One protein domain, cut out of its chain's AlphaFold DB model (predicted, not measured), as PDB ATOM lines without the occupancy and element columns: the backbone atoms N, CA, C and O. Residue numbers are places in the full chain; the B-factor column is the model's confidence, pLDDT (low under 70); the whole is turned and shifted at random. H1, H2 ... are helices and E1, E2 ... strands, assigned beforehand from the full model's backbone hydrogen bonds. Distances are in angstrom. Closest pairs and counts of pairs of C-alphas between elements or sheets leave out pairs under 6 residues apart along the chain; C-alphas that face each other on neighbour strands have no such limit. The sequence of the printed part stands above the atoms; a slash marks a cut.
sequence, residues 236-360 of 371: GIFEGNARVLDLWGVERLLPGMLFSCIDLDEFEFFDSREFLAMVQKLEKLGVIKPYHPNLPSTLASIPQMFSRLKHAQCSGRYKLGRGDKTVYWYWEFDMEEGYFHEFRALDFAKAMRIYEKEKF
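AT A GLANCE: This is residues 236 to 360 of the 371 residues of an uncharacterized protein of Leucoagaricus sp. SymC.cos (UniProt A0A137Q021). A twisted wall of seven antiparallel strands stands between two helices, H2 over one face towards the E5 and E4 end and H4 over the other face at E7. Short H1 sits beside the strands next to E3 and E7, and short H3 lies away from the sheet in a long loop. The printed part has 125 residues with four named helices and seven named strands, along the chain E1 E2 E3 H1 H2 E4 H3 E5 E6 E7 H4; the sheet's order is E1 E2 E3 E7 E6 E5 E4 and the class is mixed. The whole is compact, with a radius of gyration of the C-alphas of 14.3 A and spans of 42 by 38 by 25 A.

HOW THE PARTS SIT: E1, residues 236 to 244, an edge strand, bends by 74 degrees at residue 239. It forms a hairpin with E2, residues 247 to 254, with N 238 and O 251 2.8 A apart. E2 forms a hairpin with E3, residues 257 to 262, with N 252 and O 259 2.8 A apart; E1 E2 E3 is a meander, each strand the antiparallel neighbour of the one before. E5, residues 313 to 320, E6, residues 327 to 334, and E7, residues 339 to 345, form a second meander. Within hydrogen-bond range are N 318 and O 329 across the neighbours E5 and E6, 2.8 A apart, N 330 and O 343 across the neighbours E6 and E7, 2.9 A apart, and N 260 and O 342 across the antiparallel neighbours E3 and E7, 2.8 A apart. E4, residues 288 to 290, the other edge strand, pairs with E5, with N 319 and O 289 2.7 A apart. H1, residues 264 to 267, is on the sheet but only just over none of its strands, with 2 C-alphas falling on E3. H2, residues 272 to 284, is over E5 at a height over the sheet of 9.1 A. H4, residues 348 to 358, is on the opposite face, over E7, at a height of 9.3 A; this makes three layers, helices on both faces of a sheet. H3, residues 302 to 305, is not on the sheet. In H2 and H4 every O i to N i+4 pair is within hydrogen-bond range; H1 and H3 are too short for such a pair.

IN THESE COORDINATES: E1 begins at C-alpha 236 (258.974, 149.334, 282.915) and measures 19.3 A from first to last C-alpha. E2 and E5 measure 22.0 A each, E6 23.8 A, E7 20.3 A, E3 17.2 A, H2 18.4 A. H4 measures 15.0 A and ends at C-alpha 358 (267.793, 158.605, 290.448).

THE WHOLE: The C-alphas of Gly 236 and Ser 307, the two farthest apart, are 41.8 A apart. The printed part has no cut, and the link E4 to H3, 11 residues, is long. The mean pLDDT of the printed part is 83.3; residues 240 to 241 and 293 to 311 are under 70.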
ATOM      1  N   GLY A 236     259.169 148.116 283.697       88.88
ATOM      2  CA  GLY A 236     258.974 149.334 282.915       88.88
ATOM      3  C   GLY A 236     258.327 150.459 283.715       88.88
ATOM      4  O   GLY A 236     258.252 150.392 284.942       88.88
ATOM      5  N   ILE A 237     257.897 151.490 282.992       89.69
ATOM      6  CA  ILE A 237     257.113 152.616 283.504       89.69
ATOM      7  C   ILE A 237     255.646 152.446 283.120       89.69
ATOM      8  O   ILE A 237     255.345 151.957 282.029       89.69
ATOM      9  N   PHE A 238     254.747 152.821 284.024       86.06
ATOM     10  CA  PHE A 238     253.309 152.729 283.825       86.06
ATOM     11  C   PHE A 238     252.627 153.975 284.383       86.06
ATOM     12  O   PHE A 238     252.606 154.193 285.593       86.06
ATOM     13  N   GLU A 239     252.058 154.771 283.488       81.38
ATOM     14  CA  GLU A 239     251.292 155.969 283.828       81.38
ATOM     15  C   GLU A 239     249.864 155.611 284.252       81.38
ATOM     16  O   GLU A 239     249.267 154.657 283.739       81.38
ATOM     17  N   GLY A 240     249.310 156.377 285.193       68.31
ATOM     18  CA  GLY A 240     247.923 156.244 285.632       68.31
ATOM     19  C   GLY A 240     247.615 154.946 286.381       68.31
ATOM     20  O   GLY A 240     246.456 154.559 286.469       68.31
ATOM     21  N   ASN A 241     248.620 154.240 286.905       67.69
ATOM     22  CA  ASN A 241     248.413 153.020 287.697       67.69
ATOM     23  C   ASN A 241     248.681 153.227 289.188       67.69
ATOM     24  O   ASN A 241     248.057 152.543 290.003       67.69
ATOM     25  N   ALA A 242     249.560 154.169 289.550       75.00
ATOM     26  CA  ALA A 242     249.809 154.472 290.951       75.00
ATOM     27  C   ALA A 242     248.564 155.128 291.549       75.00
ATOM     28  O   ALA A 242     247.972 156.018 290.935       75.00
ATOM     29  N   ARG A 243     248.187 154.698 292.757       75.69
ATOM     30  CA  ARG A 243     247.196 155.398 293.572       75.69
ATOM     31  C   ARG A 243     247.716 155.610 294.980       75.69
ATOM     32  O   ARG A 243     247.955 154.653 295.709       75.69
ATOM     33  N   VAL A 244     247.839 156.871 295.375       78.38
ATOM     34  CA  VAL A 244     248.166 157.267 296.748       78.38
ATOM     35  C   VAL A 244     247.032 158.153 297.235       78.38
ATOM     36  O   VAL A 244     246.848 159.248 296.720       78.38
ATOM     37  N   LEU A 245     246.242 157.668 298.200       77.75
ATOM     38  CA  LEU A 245     245.006 158.339 298.641       77.75
ATOM     39  C   LEU A 245     244.070 158.724 297.481       77.75
ATOM     40  O   LEU A 245     243.526 159.820 297.452       77.75
ATOM     41  N   ASP A 246     243.888 157.811 296.526       77.75
ATOM     42  CA  ASP A 246     243.046 158.015 295.335       77.75
ATOM     43  C   ASP A 246     243.567 159.040 294.307       77.75
ATOM     44  O   ASP A 246     242.898 159.282 293.307       77.75
ATOM     45  N   LEU A 247     244.777 159.574 294.495       87.12
ATOM     46  CA  LEU A 247     245.445 160.432 293.516       87.12
ATOM     47  C   LEU A 247     246.226 159.608 292.502       87.12
ATOM     48  O   LEU A 247     246.882 158.630 292.876       87.12
ATOM     49  N   TRP A 248     246.157 160.014 291.235       87.81
ATOM     50  CA  TRP A 248     246.849 159.333 290.146       87.81
ATOM     51  C   TRP A 248     248.346 159.624 290.135       87.81
ATOM     52  O   TRP A 248     248.838 160.598 290.712       87.81
ATOM     53  N   GLY A 249     249.077 158.725 289.489       89.75
ATOM     54  CA  GLY A 249     250.516 158.811 289.430       89.75
ATOM     55  C   GLY A 249     251.160 157.783 288.516       89.75
ATOM     56  O   GLY A 249     250.497 156.972 287.855       89.75
ATOM     57  N   VAL A 250     252.487 157.769 288.560       91.56
ATOM     58  CA  VAL A 250     253.334 156.894 287.752       91.56
ATOM     59  C   VAL A 250     253.953 155.811 288.622       91.56
ATOM     60  O   VAL A 250     254.441 156.084 289.718       91.56
ATOM     61  N   GLU A 251     253.977 154.578 288.116       92.62
ATOM     62  CA  GLU A 251     254.743 153.482 288.707       92.62
ATOM     63  C   GLU A 251     255.952 153.121 287.841       92.62
ATOM     64  O   GLU A 251     255.853 152.980 286.622       92.62
ATOM     65  N   ARG A 252     257.096 152.877 288.483       93.25
ATOM     66  CA  ARG A 252     258.270 152.246 287.875       93.25
ATOM     67  C   ARG A 252     258.509 150.898 288.539       93.25
ATOM     68  O   ARG A 252     258.835 150.814 289.725       93.25
ATOM     69  N   LEU A 253     258.398 149.831 287.755       92.06
ATOM     70  CA  LEU A 253     258.570 148.462 288.221       92.06
ATOM     71  C   LEU A 253     259.939 147.929 287.808       92.06
ATOM     72  O   LEU A 253     260.290 147.910 286.628       92.06
ATOM     73  N   LEU A 254     260.695 147.455 288.797       91.38
ATOM     74  CA  LEU A 254     262.001 146.820 288.645       91.38
ATOM     75  C   LEU A 254     262.003 145.448 289.353       91.38
ATOM     76  O   LEU A 254     261.135 145.156 290.175       91.38
ATOM     77  N   PRO A 255     262.987 144.574 289.075       90.31
ATOM     78  CA  PRO A 255     263.168 143.311 289.790       90.31
ATOM     79  C   PRO A 255     263.085 143.434 291.325       90.31
ATOM     80  O   PRO A 255     264.016 143.913 291.976       90.31
ATOM     81  N   GLY A 256     261.970 142.973 291.904       91.19
ATOM     82  CA  GLY A 256     261.725 142.951 293.351       91.19
ATOM     83  C   GLY A 256     261.457 144.314 294.000       91.19
ATOM     84  O   GLY A 256     261.562 144.414 295.225       91.19
ATOM     85  N   MET A 257     261.144 145.351 293.218       94.19
ATOM     86  CA  MET A 257     260.834 146.686 293.731       94.19
ATOM     87  C   MET A 257     259.871 147.448 292.812       94.19
ATOM     88  O   MET A 257     259.884 147.275 291.596       94.19
ATOM     89  N   LEU A 258     259.053 148.301 293.410       94.38
ATOM     90  CA  LEU A 258     258.083 149.151 292.735       94.38
ATOM     91  C   LEU A 258     258.206 150.547 293.338       94.38
ATOM     92  O   LEU A 258     258.091 150.688 294.556       94.38
ATOM     93  N   PHE A 259     258.486 151.536 292.498       95.38
ATOM     94  CA  PHE A 259     258.507 152.952 292.851       95.38
ATOM     95  C   PHE A 259     257.231 153.602 292.341       95.38
ATOM     96  O   PHE A 259     256.796 153.269 291.241       95.38
ATOM     97  N   SER A 260     256.688 154.542 293.102       94.56
ATOM     98  CA  SER A 260     255.503 155.300 292.714       94.56
ATOM     99  C   SER A 260     255.699 156.781 293.015       94.56
ATOM    100  O   SER A 260     256.321 157.132 294.019       94.56
ATOM    101  N   CYS A 261     255.154 157.650 292.176       93.69
ATOM    102  CA  CYS A 261     255.002 159.074 292.462       93.69
ATOM    103  C   CYS A 261     253.572 159.519 292.174       93.69
ATOM    104  O   CYS A 261     252.903 158.890 291.363       93.69
ATOM    105  N   ILE A 262     253.116 160.586 292.830       93.69
ATOM    106  CA  ILE A 262     251.870 161.276 292.455       93.69
ATOM    107  C   ILE A 262     252.177 162.199 291.273       93.69
ATOM    108  O   ILE A 262     253.237 162.831 291.258       93.69
ATOM    109  N   ASP A 263     251.271 162.268 290.299       90.81
ATOM    110  CA  ASP A 263     251.404 163.188 289.169       90.81
ATOM    111  C   ASP A 263     251.426 164.642 289.656       90.81
ATOM    112  O   ASP A 263     250.742 165.009 290.613       90.81
ATOM    113  N   LEU A 264     252.204 165.498 288.986       87.94
ATOM    114  CA  LEU A 264     252.360 166.902 289.391       87.94
ATOM    115  C   LEU A 264     251.016 167.641 289.459       87.94
ATOM    116  O   LEU A 264     250.782 168.398 290.400       87.94
ATOM    117  N   ASP A 265     250.130 167.376 288.497       89.69
ATOM    118  CA  ASP A 265     248.801 167.988 288.424       89.69
ATOM    119  C   ASP A 265     247.849 167.460 289.515       89.69
ATOM    120  O   ASP A 265     246.912 168.148 289.903       89.69
ATOM    121  N   GLU A 266     248.093 166.260 290.047       90.56
ATOM    122  CA  GLU A 266     247.279 165.647 291.104       90.56
ATOM    123  C   GLU A 266     247.786 166.015 292.507       90.56
ATOM    124  O   GLU A 266     247.024 166.017 293.476       90.56
ATOM    125  N   PHE A 267     249.072 166.359 292.642       91.56
ATOM    126  CA  PHE A 267     249.687 166.663 293.934       91.56
ATOM    127  C   PHE A 267     249.044 167.867 294.640       91.56
ATOM    128  O   PHE A 267     249.050 167.928 295.871       91.56
ATOM    129  N   GLU A 268     248.424 168.799 293.908       90.00
ATOM    130  CA  GLU A 268     247.686 169.916 294.516       90.00
ATOM    131  C   GLU A 268     246.530 169.460 295.424       90.00
ATOM    132  O   GLU A 268     246.146 170.178 296.353       90.00
ATOM    133  N   PHE A 269     246.019 168.245 295.203       90.88
ATOM    134  CA  PHE A 269     244.963 167.618 295.998       90.88
ATOM    135  C   PHE A 269     245.498 166.714 297.118       90.88
ATOM    136  O   PHE A 269     244.707 166.150 297.877       90.88
ATOM    137  N   PHE A 270     246.820 166.574 297.267       91.06
ATOM    138  CA  PHE A 270     247.421 165.706 298.278       91.06
ATOM    139  C   PHE A 270     247.193 166.221 299.706       91.06
ATOM    140  O   PHE A 270     247.818 167.182 300.170       91.06
ATOM    141  N   ASP A 271     246.337 165.522 300.460       89.81
ATOM    142  CA  ASP A 271     246.152 165.774 301.888       89.81
ATOM    143  C   ASP A 271     247.210 165.033 302.721       89.81
ATOM    144  O   ASP A 271     247.045 163.897 303.181       89.81
ATOM    145  N   SER A 272     248.316 165.735 302.981       89.25
ATOM    146  CA  SER A 272     249.383 165.246 303.860       89.25
ATOM    147  C   SER A 272     248.897 164.831 305.259       89.25
ATOM    148  O   SER A 272     249.486 163.939 305.873       89.25
ATOM    149  N   ARG A 273     247.829 165.432 305.801       88.31
ATOM    150  CA  ARG A 273     247.319 165.082 307.139       88.31
ATOM    151  C   ARG A 273     246.567 163.767 307.097       88.31
ATOM    152  O   ARG A 273     246.754 162.951 308.001       88.31
ATOM    153  N   GLU A 274     245.748 163.565 306.070       88.12
ATOM    154  CA  GLU A 274     245.051 162.301 305.840       88.12
ATOM    155  C   GLU A 274     246.057 161.162 305.648       88.12
ATOM    156  O   GLU A 274     245.972 160.136 306.333       88.12
ATOM    157  N   PHE A 275     247.091 161.388 304.831       90.25
ATOM    158  CA  PHE A 275     248.152 160.408 304.598       90.25
ATOM    159  C   PHE A 275     248.854 160.015 305.899       90.25
ATOM    160  O   PHE A 275     248.971 158.834 306.242       90.25
ATOM    161  N   LEU A 276     249.279 161.004 306.687       90.00
ATOM    162  CA  LEU A 276     249.946 160.748 307.961       90.00
ATOM    163  C   LEU A 276     249.020 160.070 308.981       90.00
ATOM    164  O   LEU A 276     249.479 159.220 309.749       90.00
ATOM    165  N   ALA A 277     247.723 160.391 308.994       88.75
ATOM    166  CA  ALA A 277     246.745 159.717 309.845       88.75
ATOM    167  C   ALA A 277     246.571 158.239 309.456       88.75
ATOM    168  O   ALA A 277     246.531 157.372 310.339       88.75
ATOM    169  N   MET A 278     246.542 157.935 308.153       91.25
ATOM    170  CA  MET A 278     246.533 156.567 307.632       91.25
ATOM    171  C   MET A 278     247.779 155.798 308.093       91.25
ATOM    172  O   MET A 278     247.645 154.725 308.689       91.25
ATOM    173  N   VAL A 279     248.980 156.360 307.908       91.81
ATOM    174  CA  VAL A 279     250.251 155.747 308.340       91.81
ATOM    175  C   VAL A 279     250.221 155.413 309.835       91.81
ATOM    176  O   VAL A 279     250.484 154.275 310.233       91.81
ATOM    177  N   GLN A 280     249.828 156.369 310.679       89.94
ATOM    178  CA  GLN A 280     249.735 156.165 312.130       89.94
ATOM    179  C   GLN A 280     248.764 155.052 312.510       89.94
ATOM    180  O   GLN A 280     248.980 154.315 313.476       89.94
ATOM    181  N   LYS A 281     247.659 154.940 311.776       92.00
ATOM    182  CA  LYS A 281     246.662 153.906 312.012       92.00
ATOM    183  C   LYS A 281     247.200 152.530 311.640       92.00
ATOM    184  O   LYS A 281     247.067 151.607 312.441       92.00
ATOM    185  N   LEU A 282     247.874 152.403 310.497       93.12
ATOM    186  CA  LEU A 282     248.547 151.166 310.094       93.12
ATOM    187  C   LEU A 282     249.614 150.738 311.113       93.12
ATOM    188  O   LEU A 282     249.742 149.547 311.408       93.12
ATOM    189  N   GLU A 283     250.345 151.693 311.692       92.38
ATOM    190  CA  GLU A 283     251.338 151.418 312.735       92.38
ATOM    191  C   GLU A 283     250.676 150.913 314.025       92.38
ATOM    192  O   GLU A 283     251.069 149.871 314.554       92.38
ATOM    193  N   LYS A 284     249.609 151.575 314.493       91.62
ATOM    194  CA  LYS A 284     248.829 151.143 315.672       91.62
ATOM    195  C   LYS A 284     248.213 149.754 315.499       91.62
ATOM    196  O   LYS A 284     248.152 148.988 316.456       91.62
ATOM    197  N   LEU A 285     247.780 149.417 314.285       92.31
ATOM    198  CA  LEU A 285     247.267 148.088 313.930       92.31
ATOM    199  C   LEU A 285     248.386 147.031 313.819       92.31
ATOM    200  O   LEU A 285     248.119 145.830 313.703       92.31
ATOM    201  N   GLY A 286     249.653 147.452 313.851       91.25
ATOM    202  CA  GLY A 286     250.815 146.592 313.667       91.25
ATOM    203  C   GLY A 286     250.890 145.981 312.268       91.25
ATOM    204  O   GLY A 286     251.390 144.857 312.140       91.25
ATOM    205  N   VAL A 287     250.338 146.684 311.270       92.94
ATOM    206  CA  VAL A 287     250.445 146.381 309.833       92.94
ATOM    207  C   VAL A 287     251.789 146.862 309.308       92.94
ATOM    208  O   VAL A 287     252.441 146.146 308.554       92.94
ATOM    209  N   ILE A 288     252.235 148.031 309.768       93.62
ATOM    210  CA  ILE A 288     253.586 148.536 309.527       93.62
ATOM    211  C   ILE A 288     254.366 148.619 310.835       93.62
ATOM    212  O   ILE A 288     253.794 148.767 311.917       93.62
ATOM    213  N   LYS A 289     255.690 148.528 310.735       91.44
ATOM    214  CA  LYS A 289     256.623 148.787 311.837       91.44
ATOM    215  C   LYS A 289     257.801 149.610 311.332       91.44
ATOM    216  O   LYS A 289     258.233 149.361 310.208       91.44
ATOM    217  N   PRO A 290     258.368 150.532 312.125       89.06
ATOM    218  CA  PRO A 290     259.575 151.251 311.728       89.06
ATOM    219  C   PRO A 290     260.690 150.290 311.289       89.06
ATOM    220  O   PRO A 290     260.933 149.267 311.937       89.06
ATOM    221  N   TYR A 291     261.360 150.601 310.175       82.50
ATOM    222  CA  TYR A 291     262.414 149.746 309.611       82.50
ATOM    223  C   TYR A 291     263.576 149.544 310.593       82.50
ATOM    224  O   TYR A 291     264.092 148.429 310.720       82.50
ATOM    225  N   HIS A 292     263.938 150.603 311.324       71.56
ATOM    226  CA  HIS A 292     264.984 150.586 312.335       71.56
ATOM    227  C   HIS A 292     264.536 151.393 313.567       71.56
ATOM    228  O   HIS A 292     264.173 152.556 313.412       71.56
ATOM    229  N   PRO A 293     264.584 150.828 314.788       59.22
ATOM    230  CA  PRO A 293     264.086 151.497 315.994       59.22
ATOM    231  C   PRO A 293     264.895 152.745 316.385       59.22
ATOM    232  O   PRO A 293     264.367 153.619 317.061       59.22
ATOM    233  N   ASN A 294     266.158 152.842 315.943       44.84
ATOM    234  CA  ASN A 294     267.060 153.954 316.283       44.84
ATOM    235  C   ASN A 294     267.278 154.958 315.140       44.84
ATOM    236  O   ASN A 294     268.011 155.923 315.328       44.84
ATOM    237  N   LEU A 295     266.717 154.721 313.946       46.00
ATOM    238  CA  LEU A 295     266.692 155.757 312.911       46.00
ATOM    239  C   LEU A 295     265.364 156.485 313.095       46.00
ATOM    240  O   LEU A 295     264.325 155.843 312.929       46.00
ATOM    241  N   PRO A 296     265.362 157.771 313.477       45.22
ATOM    242  CA  PRO A 296     264.118 158.495 313.621       45.22
ATOM    243  C   PRO A 296     263.424 158.510 312.259       45.22
ATOM    244  O   PRO A 296     263.901 159.126 311.311       45.22
ATOM    245  N   SER A 297     262.275 157.837 312.157       50.50
ATOM    246  CA  SER A 297     261.237 158.346 311.273       50.50
ATOM    247  C   SER A 297     260.975 159.773 311.734       50.50
ATOM    248  O   SER A 297     260.791 159.988 312.939       50.50
ATOM    249  N   THR A 298     260.909 160.738 310.823       53.66
ATOM    250  CA  THR A 298     260.599 162.137 311.166       53.66
ATOM    251  C   THR A 298     259.239 162.267 311.887       53.66
ATOM    252  O   THR A 298     258.917 163.309 312.431       53.66
ATOM    253  N   LEU A 299     258.473 161.173 311.974       50.19
ATOM    254  CA  LEU A 299     257.203 160.997 312.671       50.19
ATOM    255  C   LEU A 299     257.261 160.636 314.168       50.19
ATOM    256  O   LEU A 299     256.207 160.487 314.776       50.19
ATOM    257  N   ALA A 300     258.423 160.481 314.808       41.22
ATOM    258  CA  ALA A 300     258.494 159.926 316.175       41.22
ATOM    259  C   ALA A 300     257.868 160.792 317.312       41.22
ATOM    260  O   ALA A 300     257.953 160.417 318.480       41.22
ATOM    261  N   SER A 301     257.221 161.928 317.024       39.56
ATOM    262  CA  SER A 301     256.648 162.845 318.030       39.56
ATOM    263  C   SER A 301     255.280 163.429 317.636       39.56
ATOM    264  O   SER A 301     255.011 164.626 317.740       39.56
ATOM    265  N   ILE A 302     254.364 162.557 317.220       49.38
ATOM    266  CA  ILE A 302     253.027 162.913 316.713       49.38
ATOM    267  C   ILE A 302     252.150 163.791 317.640       49.38
ATOM    268  O   ILE A 302     251.449 164.644 317.102       49.38
ATOM    269  N   PRO A 303     252.163 163.724 318.988       40.59
ATOM    270  CA  PRO A 303     251.235 164.554 319.769       40.59
ATOM    271  C   PRO A 303     251.555 166.060 319.753       40.59
ATOM    272  O   PRO A 303     250.653 166.871 319.936       40.59
ATOM    273  N   GLN A 304     252.816 166.457 319.533       38.41
ATOM    274  CA  GLN A 304     253.232 167.873 319.544       38.41
ATOM    275  C   GLN A 304     253.283 168.508 318.145       38.41
ATOM    276  O   GLN A 304     253.303 169.736 318.024       38.41
ATOM    277  N   MET A 305     253.258 167.690 317.091       41.44
ATOM    278  CA  MET A 305     253.389 168.131 315.701       41.44
ATOM    279  C   MET A 305     252.163 168.885 315.159       41.44
ATOM    280  O   MET A 305     252.317 169.818 314.374       41.44
ATOM    281  N   PHE A 306     250.956 168.599 315.648       45.88
ATOM    282  CA  PHE A 306     249.717 169.205 315.131       45.88
ATOM    283  C   PHE A 306     249.569 170.724 315.362       45.88
ATOM    284  O   PHE A 306     248.622 171.323 314.865       45.88
ATOM    285  N   SER A 307     250.490 171.365 316.092       40.47
ATOM    286  CA  SER A 307     250.428 172.803 316.407       40.47
ATOM    287  C   SER A 307     251.426 173.685 315.643       40.47
ATOM    288  O   SER A 307     251.362 174.906 315.781       40.47
ATOM    289  N   ARG A 308     252.363 173.115 314.863       41.88
ATOM    290  CA  ARG A 308     253.510 173.880 314.318       41.88
ATOM    291  C   ARG A 308     253.820 173.721 312.831       41.88
ATOM    292  O   ARG A 308     254.750 174.368 312.357       41.88
ATOM    293  N   LEU A 309     253.091 172.911 312.078       47.22
ATOM    294  CA  LEU A 309     253.576 172.507 310.762       47.22
ATOM    295  C   LEU A 309     253.041 173.363 309.609       47.22
ATOM    296  O   LEU A 309     251.974 173.121 309.053       47.22
ATOM    297  N   LYS A 310     253.870 174.331 309.211       43.50
ATOM    298  CA  LYS A 310     254.195 174.519 307.794       43.50
ATOM    299  C   LYS A 310     255.156 173.374 307.431       43.50
ATOM    300  O   LYS A 310     256.315 173.414 307.831       43.50
ATOM    301  N   HIS A 311     254.654 172.292 306.840       54.44
ATOM    302  CA  HIS A 311     255.468 171.146 306.421       54.44
ATOM    303  C   HIS A 311     256.159 171.479 305.094       54.44
ATOM    304  O   HIS A 311     255.447 171.592 304.108       54.44
ATOM    305  N   ALA A 312     257.489 171.607 305.060       70.38
ATOM    306  CA  ALA A 312     258.237 171.580 303.800       70.38
ATOM    307  C   ALA A 312     258.400 170.123 303.348       70.38
ATOM    308  O   ALA A 312     257.671 169.695 302.476       70.38
ATOM    309  N   GLN A 313     259.175 169.301 304.068       84.56
ATOM    310  CA  GLN A 313     259.498 167.919 303.672       84.56
ATOM    311  C   GLN A 313     259.243 166.890 304.793       84.56
ATOM    312  O   GLN A 313     259.548 167.145 305.962       84.56
ATOM    313  N   CYS A 314     258.711 165.707 304.467       88.19
ATOM    314  CA  CYS A 314     258.476 164.585 305.391       88.19
ATOM    315  C   CYS A 314     258.825 163.239 304.744       88.19
ATOM    316  O   CYS A 314     258.662 163.068 303.545       88.19
ATOM    317  N   SER A 315     259.269 162.257 305.539       90.50
ATOM    318  CA  SER A 315     259.534 160.898 305.047       90.50
ATOM    319  C   SER A 315     259.345 159.819 306.116       90.50
ATOM    320  O   SER A 315     259.426 160.080 307.324       90.50
ATOM    321  N   GLY A 316     259.110 158.586 305.667       90.75
ATOM    322  CA  GLY A 316     258.898 157.420 306.516       90.75
ATOM    323  C   GLY A 316     259.542 156.156 305.954       90.75
ATOM    324  O   GLY A 316     259.617 155.957 304.748       90.75
ATOM    325  N   ARG A 317     260.045 155.295 306.848       91.81
ATOM    326  CA  ARG A 317     260.753 154.046 306.516       91.81
ATOM    327  C   ARG A 317     260.192 152.905 307.347       91.81
ATOM    328  O   ARG A 317     260.413 152.842 308.560       91.81
ATOM    329  N   TYR A 318     259.514 151.977 306.691       93.06
ATOM    330  CA  TYR A 318     258.723 150.945 307.336       93.06
ATOM    331  C   TYR A 318     259.007 149.549 306.782       93.06
ATOM    332  O   TYR A 318     259.458 149.339 305.659       93.06
ATOM    333  N   LYS A 319     258.715 148.567 307.624       93.81
ATOM    334  CA  LYS A 319     258.430 147.183 307.275       93.81
ATOM    335  C   LYS A 319     256.914 147.053 307.178       93.81
ATOM    336  O   LYS A 319     256.243 147.257 308.187       93.81
ATOM    337  N   LEU A 320     256.398 146.736 305.997       93.69
ATOM    338  CA  LEU A 320     254.984 146.493 305.726       93.69
ATOM    339  C   LEU A 320     254.711 144.986 305.779       93.69
ATOM    340  O   LEU A 320     255.250 144.228 304.972       93.69
ATOM    341  N   GLY A 321     253.904 144.556 306.748       91.94
ATOM    342  CA  GLY A 321     253.627 143.153 307.050       91.94
ATOM    343  C   GLY A 321     254.303 142.644 308.326       91.94
ATOM    344  O   GLY A 321     254.823 143.401 309.151       91.94
ATOM    345  N   ARG A 322     254.277 141.317 308.512       89.56
ATOM    346  CA  ARG A 322     254.866 140.638 309.676       89.56
ATOM    347  C   ARG A 322     255.769 139.478 309.264       89.56
ATOM    348  O   ARG A 322     255.415 138.674 308.411       89.56
ATOM    349  N   GLY A 323     256.905 139.346 309.950       88.50
ATOM    350  CA  GLY A 323     257.808 138.204 309.788       88.50
ATOM    351  C   GLY A 323     258.374 138.088 308.372       88.50
ATOM    352  O   GLY A 323     258.802 139.078 307.783       88.50
ATOM    353  N   ASP A 324     258.356 136.874 307.834       87.62
ATOM    354  CA  ASP A 324     258.853 136.487 306.508       87.62
ATOM    355  C   ASP A 324     257.966 136.940 305.332       87.62
ATOM    356  O   ASP A 324     258.354 136.780 304.174       87.62
ATOM    357  N   LYS A 325     256.808 137.539 305.631       91.31
ATOM    358  CA  LYS A 325     255.806 138.066 304.687       91.31
ATOM    359  C   LYS A 325     255.914 139.572 304.433       91.31
ATOM    360  O   LYS A 325     255.029 140.179 303.835       91.31
ATOM    361  N   THR A 326     256.981 140.178 304.936       93.06
ATOM    362  CA  THR A 326     257.176 141.627 304.957       93.06
ATOM    363  C   THR A 326     257.838 142.121 303.672       93.06
ATOM    364  O   THR A 326     258.742 141.463 303.157       93.06
ATOM    365  N   VAL A 327     257.452 143.311 303.209       95.06
ATOM    366  CA  VAL A 327     258.238 144.125 302.265       95.06
ATOM    367  C   VAL A 327     258.687 145.412 302.944       95.06
ATOM    368  O   VAL A 327     258.120 145.834 303.953       95.06
ATOM    369  N   TYR A 328     259.720 146.044 302.410       95.12
ATOM    370  CA  TYR A 328     260.100 147.380 302.835       95.12
ATOM    371  C   TYR A 328     259.244 148.409 302.129       95.12
ATOM    372  O   TYR A 328     258.983 148.258 300.942       95.12
ATOM    373  N   TRP A 329     258.836 149.437 302.861       95.62
ATOM    374  CA  TRP A 329     258.070 150.555 302.343       95.62
ATOM    375  C   TRP A 329     258.737 151.856 302.773       95.62
ATOM    376  O   TRP A 329     258.998 152.071 303.961       95.62
ATOM    377  N   TYR A 330     259.057 152.695 301.802       95.12
ATOM    378  CA  TYR A 330     259.546 154.047 302.012       95.12
ATOM    379  C   TYR A 330     258.605 155.015 301.325       95.12
ATOM    380  O   TYR A 330     258.142 154.718 300.234       95.12
ATOM    381  N   TRP A 331     258.389 156.170 301.932       94.88
ATOM    382  CA  TRP A 331     257.703 157.285 301.299       94.88
ATOM    383  C   TRP A 331     258.357 158.590 301.725       94.88
ATOM    384  O   TRP A 331     258.921 158.697 302.821       94.88
ATOM    385  N   GLU A 332     258.255 159.593 300.869       93.81
ATOM    386  CA  GLU A 332     258.521 160.980 301.195       93.81
ATOM    387  C   GLU A 332     257.637 161.921 300.388       93.81
ATOM    388  O   GLU A 332     257.225 161.613 299.275       93.81
ATOM    389  N   PHE A 333     257.374 163.089 300.953       92.62
ATOM    390  CA  PHE A 333     256.711 164.170 300.247       92.62
ATOM    391  C   PHE A 333     257.298 165.509 300.649       92.62
ATOM    392  O   PHE A 333     257.819 165.665 301.761       92.62
ATOM    393  N   ASP A 334     257.174 166.471 299.746       90.94
ATOM    394  CA  ASP A 334     257.565 167.850 299.960       90.94
ATOM    395  C   ASP A 334     256.475 168.789 299.442       90.94
ATOM    396  O   ASP A 334     256.160 168.789 298.253       90.94
ATOM    397  N   MET A 335     255.864 169.558 300.342       88.50
ATOM    398  CA  MET A 335     254.799 170.498 299.987       88.50
ATOM    399  C   MET A 335     255.348 171.806 299.402       88.50
ATOM    400  O   MET A 335     254.575 172.544 298.796       88.50
ATOM    401  N   GLU A 336     256.630 172.132 299.614       87.75
ATOM    402  CA  GLU A 336     257.267 173.320 299.025       87.75
ATOM    403  C   GLU A 336     257.723 173.030 297.592       87.75
ATOM    404  O   GLU A 336     257.468 173.831 296.695       87.75
ATOM    405  N   GLU A 337     258.336 171.867 297.373       89.00
ATOM    406  CA  GLU A 337     258.802 171.423 296.052       89.00
ATOM    407  C   GLU A 337     257.712 170.724 295.221       89.00
ATOM    408  O   GLU A 337     257.890 170.516 294.024       89.00
ATOM    409  N   GLY A 338     256.576 170.365 295.827       91.31
ATOM    410  CA  GLY A 338     255.400 169.887 295.101       91.31
ATOM    411  C   GLY A 338     255.472 168.428 294.640       91.31
ATOM    412  O   GLY A 338     255.120 168.146 293.498       91.31
ATOM    413  N   TYR A 339     255.941 167.498 295.482       92.38
ATOM    414  CA  TYR A 339     256.016 166.079 295.102       92.38
ATOM    415  C   TYR A 339     255.690 165.099 296.235       92.38
ATOM    416  O   TYR A 339     255.921 165.365 297.417       92.38
ATOM    417  N   PHE A 340     255.243 163.902 295.849       94.19
ATOM    418  CA  PHE A 340     255.164 162.706 296.692       94.19
ATOM    419  C   PHE A 340     255.797 161.536 295.951       94.19
ATOM    420  O   PHE A 340     255.381 161.243 294.832       94.19
ATOM    421  N   HIS A 341     256.723 160.826 296.592       95.06
ATOM    422  CA  HIS A 341     257.319 159.596 296.083       95.06
ATOM    423  C   HIS A 341     257.267 158.484 297.135       95.06
ATOM    424  O   HIS A 341     257.469 158.719 298.327       95.06
ATOM    425  N   GLU A 342     257.120 157.243 296.695       95.25
ATOM    426  CA  GLU A 342     257.260 156.066 297.540       95.25
ATOM    427  C   GLU A 342     257.902 154.892 296.808       95.25
ATOM    428  O   GLU A 342     258.032 154.876 295.586       95.25
ATOM    429  N   PHE A 343     258.321 153.883 297.567       95.44
ATOM    430  CA  PHE A 343     258.647 152.587 297.001       95.44
ATOM    431  C   PHE A 343     258.346 151.435 297.949       95.44
ATOM    432  O   PHE A 343     258.482 151.536 299.173       95.44
ATOM    433  N   ARG A 344     258.033 150.287 297.347       95.19
ATOM    434  CA  ARG A 344     257.982 148.972 297.983       95.19
ATOM    435  C   ARG A 344     259.118 148.105 297.455       95.19
ATOM    436  O   ARG A 344     259.328 148.040 296.249       95.19
ATOM    437  N   ALA A 345     259.844 147.408 298.327       95.31
ATOM    438  CA  ALA A 345     260.975 146.584 297.899       95.31
ATOM    439  C   ALA A 345     261.193 145.328 298.750       95.31
ATOM    440  O   ALA A 345     260.989 145.329 299.965       95.31
ATOM    441  N   LEU A 346     261.691 144.266 298.111       93.56
ATOM    442  CA  LEU A 346     262.224 143.080 298.793       93.56
ATOM    443  C   LEU A 346     263.608 143.346 299.413       93.56
ATOM    444  O   LEU A 346     263.929 142.781 300.455       93.56
ATOM    445  N   ASP A 347     264.400 144.234 298.804       91.44
ATOM    446  CA  ASP A 347     265.706 144.692 299.294       91.44
ATOM    447  C   ASP A 347     265.709 146.221 299.430       91.44
ATOM    448  O   ASP A 347     265.798 146.958 298.444       91.44
ATOM    449  N   PHE A 348     265.622 146.696 300.675       90.69
ATOM    450  CA  PHE A 348     265.620 148.124 300.987       90.69
ATOM    451  C   PHE A 348     266.912 148.827 300.573       90.69
ATOM    452  O   PHE A 348     266.860 149.935 300.054       90.69
ATOM    453  N   ALA A 349     268.073 148.211 300.805       90.62
ATOM    454  CA  ALA A 349     269.357 148.853 300.549       90.62
ATOM    455  C   ALA A 349     269.607 148.998 299.044       90.62
ATOM    456  O   ALA A 349     270.201 149.978 298.595       90.62
ATOM    457  N   LYS A 350     269.147 148.034 298.244       92.44
ATOM    458  CA  LYS A 350     269.164 148.156 296.785       92.44
ATOM    459  C   LYS A 350     268.206 149.246 296.300       92.44
ATOM    460  O   LYS A 350     268.646 150.121 295.563       92.44
ATOM    461  N   ALA A 351     266.946 149.228 296.740       93.75
ATOM    462  CA  ALA A 351     265.954 150.212 296.306       93.75
ATOM    463  C   ALA A 351     266.322 151.642 296.730       93.75
ATOM    464  O   ALA A 351     266.271 152.548 295.908       93.75
ATOM    465  N   MET A 352     266.790 151.836 297.967       93.12
ATOM    466  CA  MET A 352     267.202 153.150 298.467       93.12
ATOM    467  C   MET A 352     268.401 153.719 297.697       93.12
ATOM    468  O   MET A 352     268.414 154.905 297.397       93.12
ATOM    469  N   ARG A 353     269.379 152.889 297.304       93.25
ATOM    470  CA  ARG A 353     270.510 153.349 296.473       93.25
ATOM    471  C   ARG A 353     270.066 153.857 295.103       93.25
ATOM    472  O   ARG A 353     270.609 154.845 294.624       93.25
ATOM    473  N   ILE A 354     269.107 153.174 294.476       94.56
ATOM    474  CA  ILE A 354     268.516 153.625 293.208       94.56
ATOM    475  C   ILE A 354     267.755 154.928 293.451       94.56
ATOM    476  O   ILE A 354     267.970 155.901 292.738       94.56
ATOM    477  N   TYR A 355     266.932 154.963 294.499       94.25
ATOM    478  CA  TYR A 355     266.136 156.124 294.863       94.25
ATOM    479  C   TYR A 355     266.979 157.382 295.091       94.25
ATOM    480  O   TYR A 355     266.784 158.378 294.410       94.25
ATOM    481  N   GLU A 356     267.966 157.337 295.987       91.62
ATOM    482  CA  GLU A 356     268.809 158.492 296.325       91.62
ATOM    483  C   GLU A 356     269.580 159.040 295.118       91.62
ATOM    484  O   GLU A 356     269.864 160.235 295.053       91.62
ATOM    485  N   LYS A 357     269.918 158.173 294.159       92.94
ATOM    486  CA  LYS A 357     270.678 158.553 292.970       92.94
ATOM    487  C   LYS A 357     269.785 159.059 291.832       92.94
ATOM    488  O   LYS A 357     270.198 159.948 291.097       92.94
ATOM    489  N   GLU A 358     268.594 158.490 291.675       93.94
ATOM    490  CA  GLU A 358     267.793 158.605 290.448       93.94
ATOM    491  C   GLU A 358     266.376 159.152 290.707       93.94
ATOM    492  O   GLU A 358     265.572 159.191 289.787       93.94
ATOM    493  N   LYS A 359     266.057 159.588 291.937       90.69
ATOM    494  CA  LYS A 359     264.723 160.018 292.411       90.69
ATOM    495  C   LYS A 359     263.849 160.756 291.391       90.69
ATOM    496  O   LYS A 359     262.657 160.490 291.332       90.69
ATOM    497  N   PHE A 360     264.413 161.718 290.664       91.31
ATOM    498  CA  PHE A 360     263.673 162.531 289.694       91.31
ATOM    499  C   PHE A 360     263.883 162.073 288.244       91.31
ATOM    500  O   PHE A 360     262.978 162.204 287.435       91.31
TER     501      PHE A 360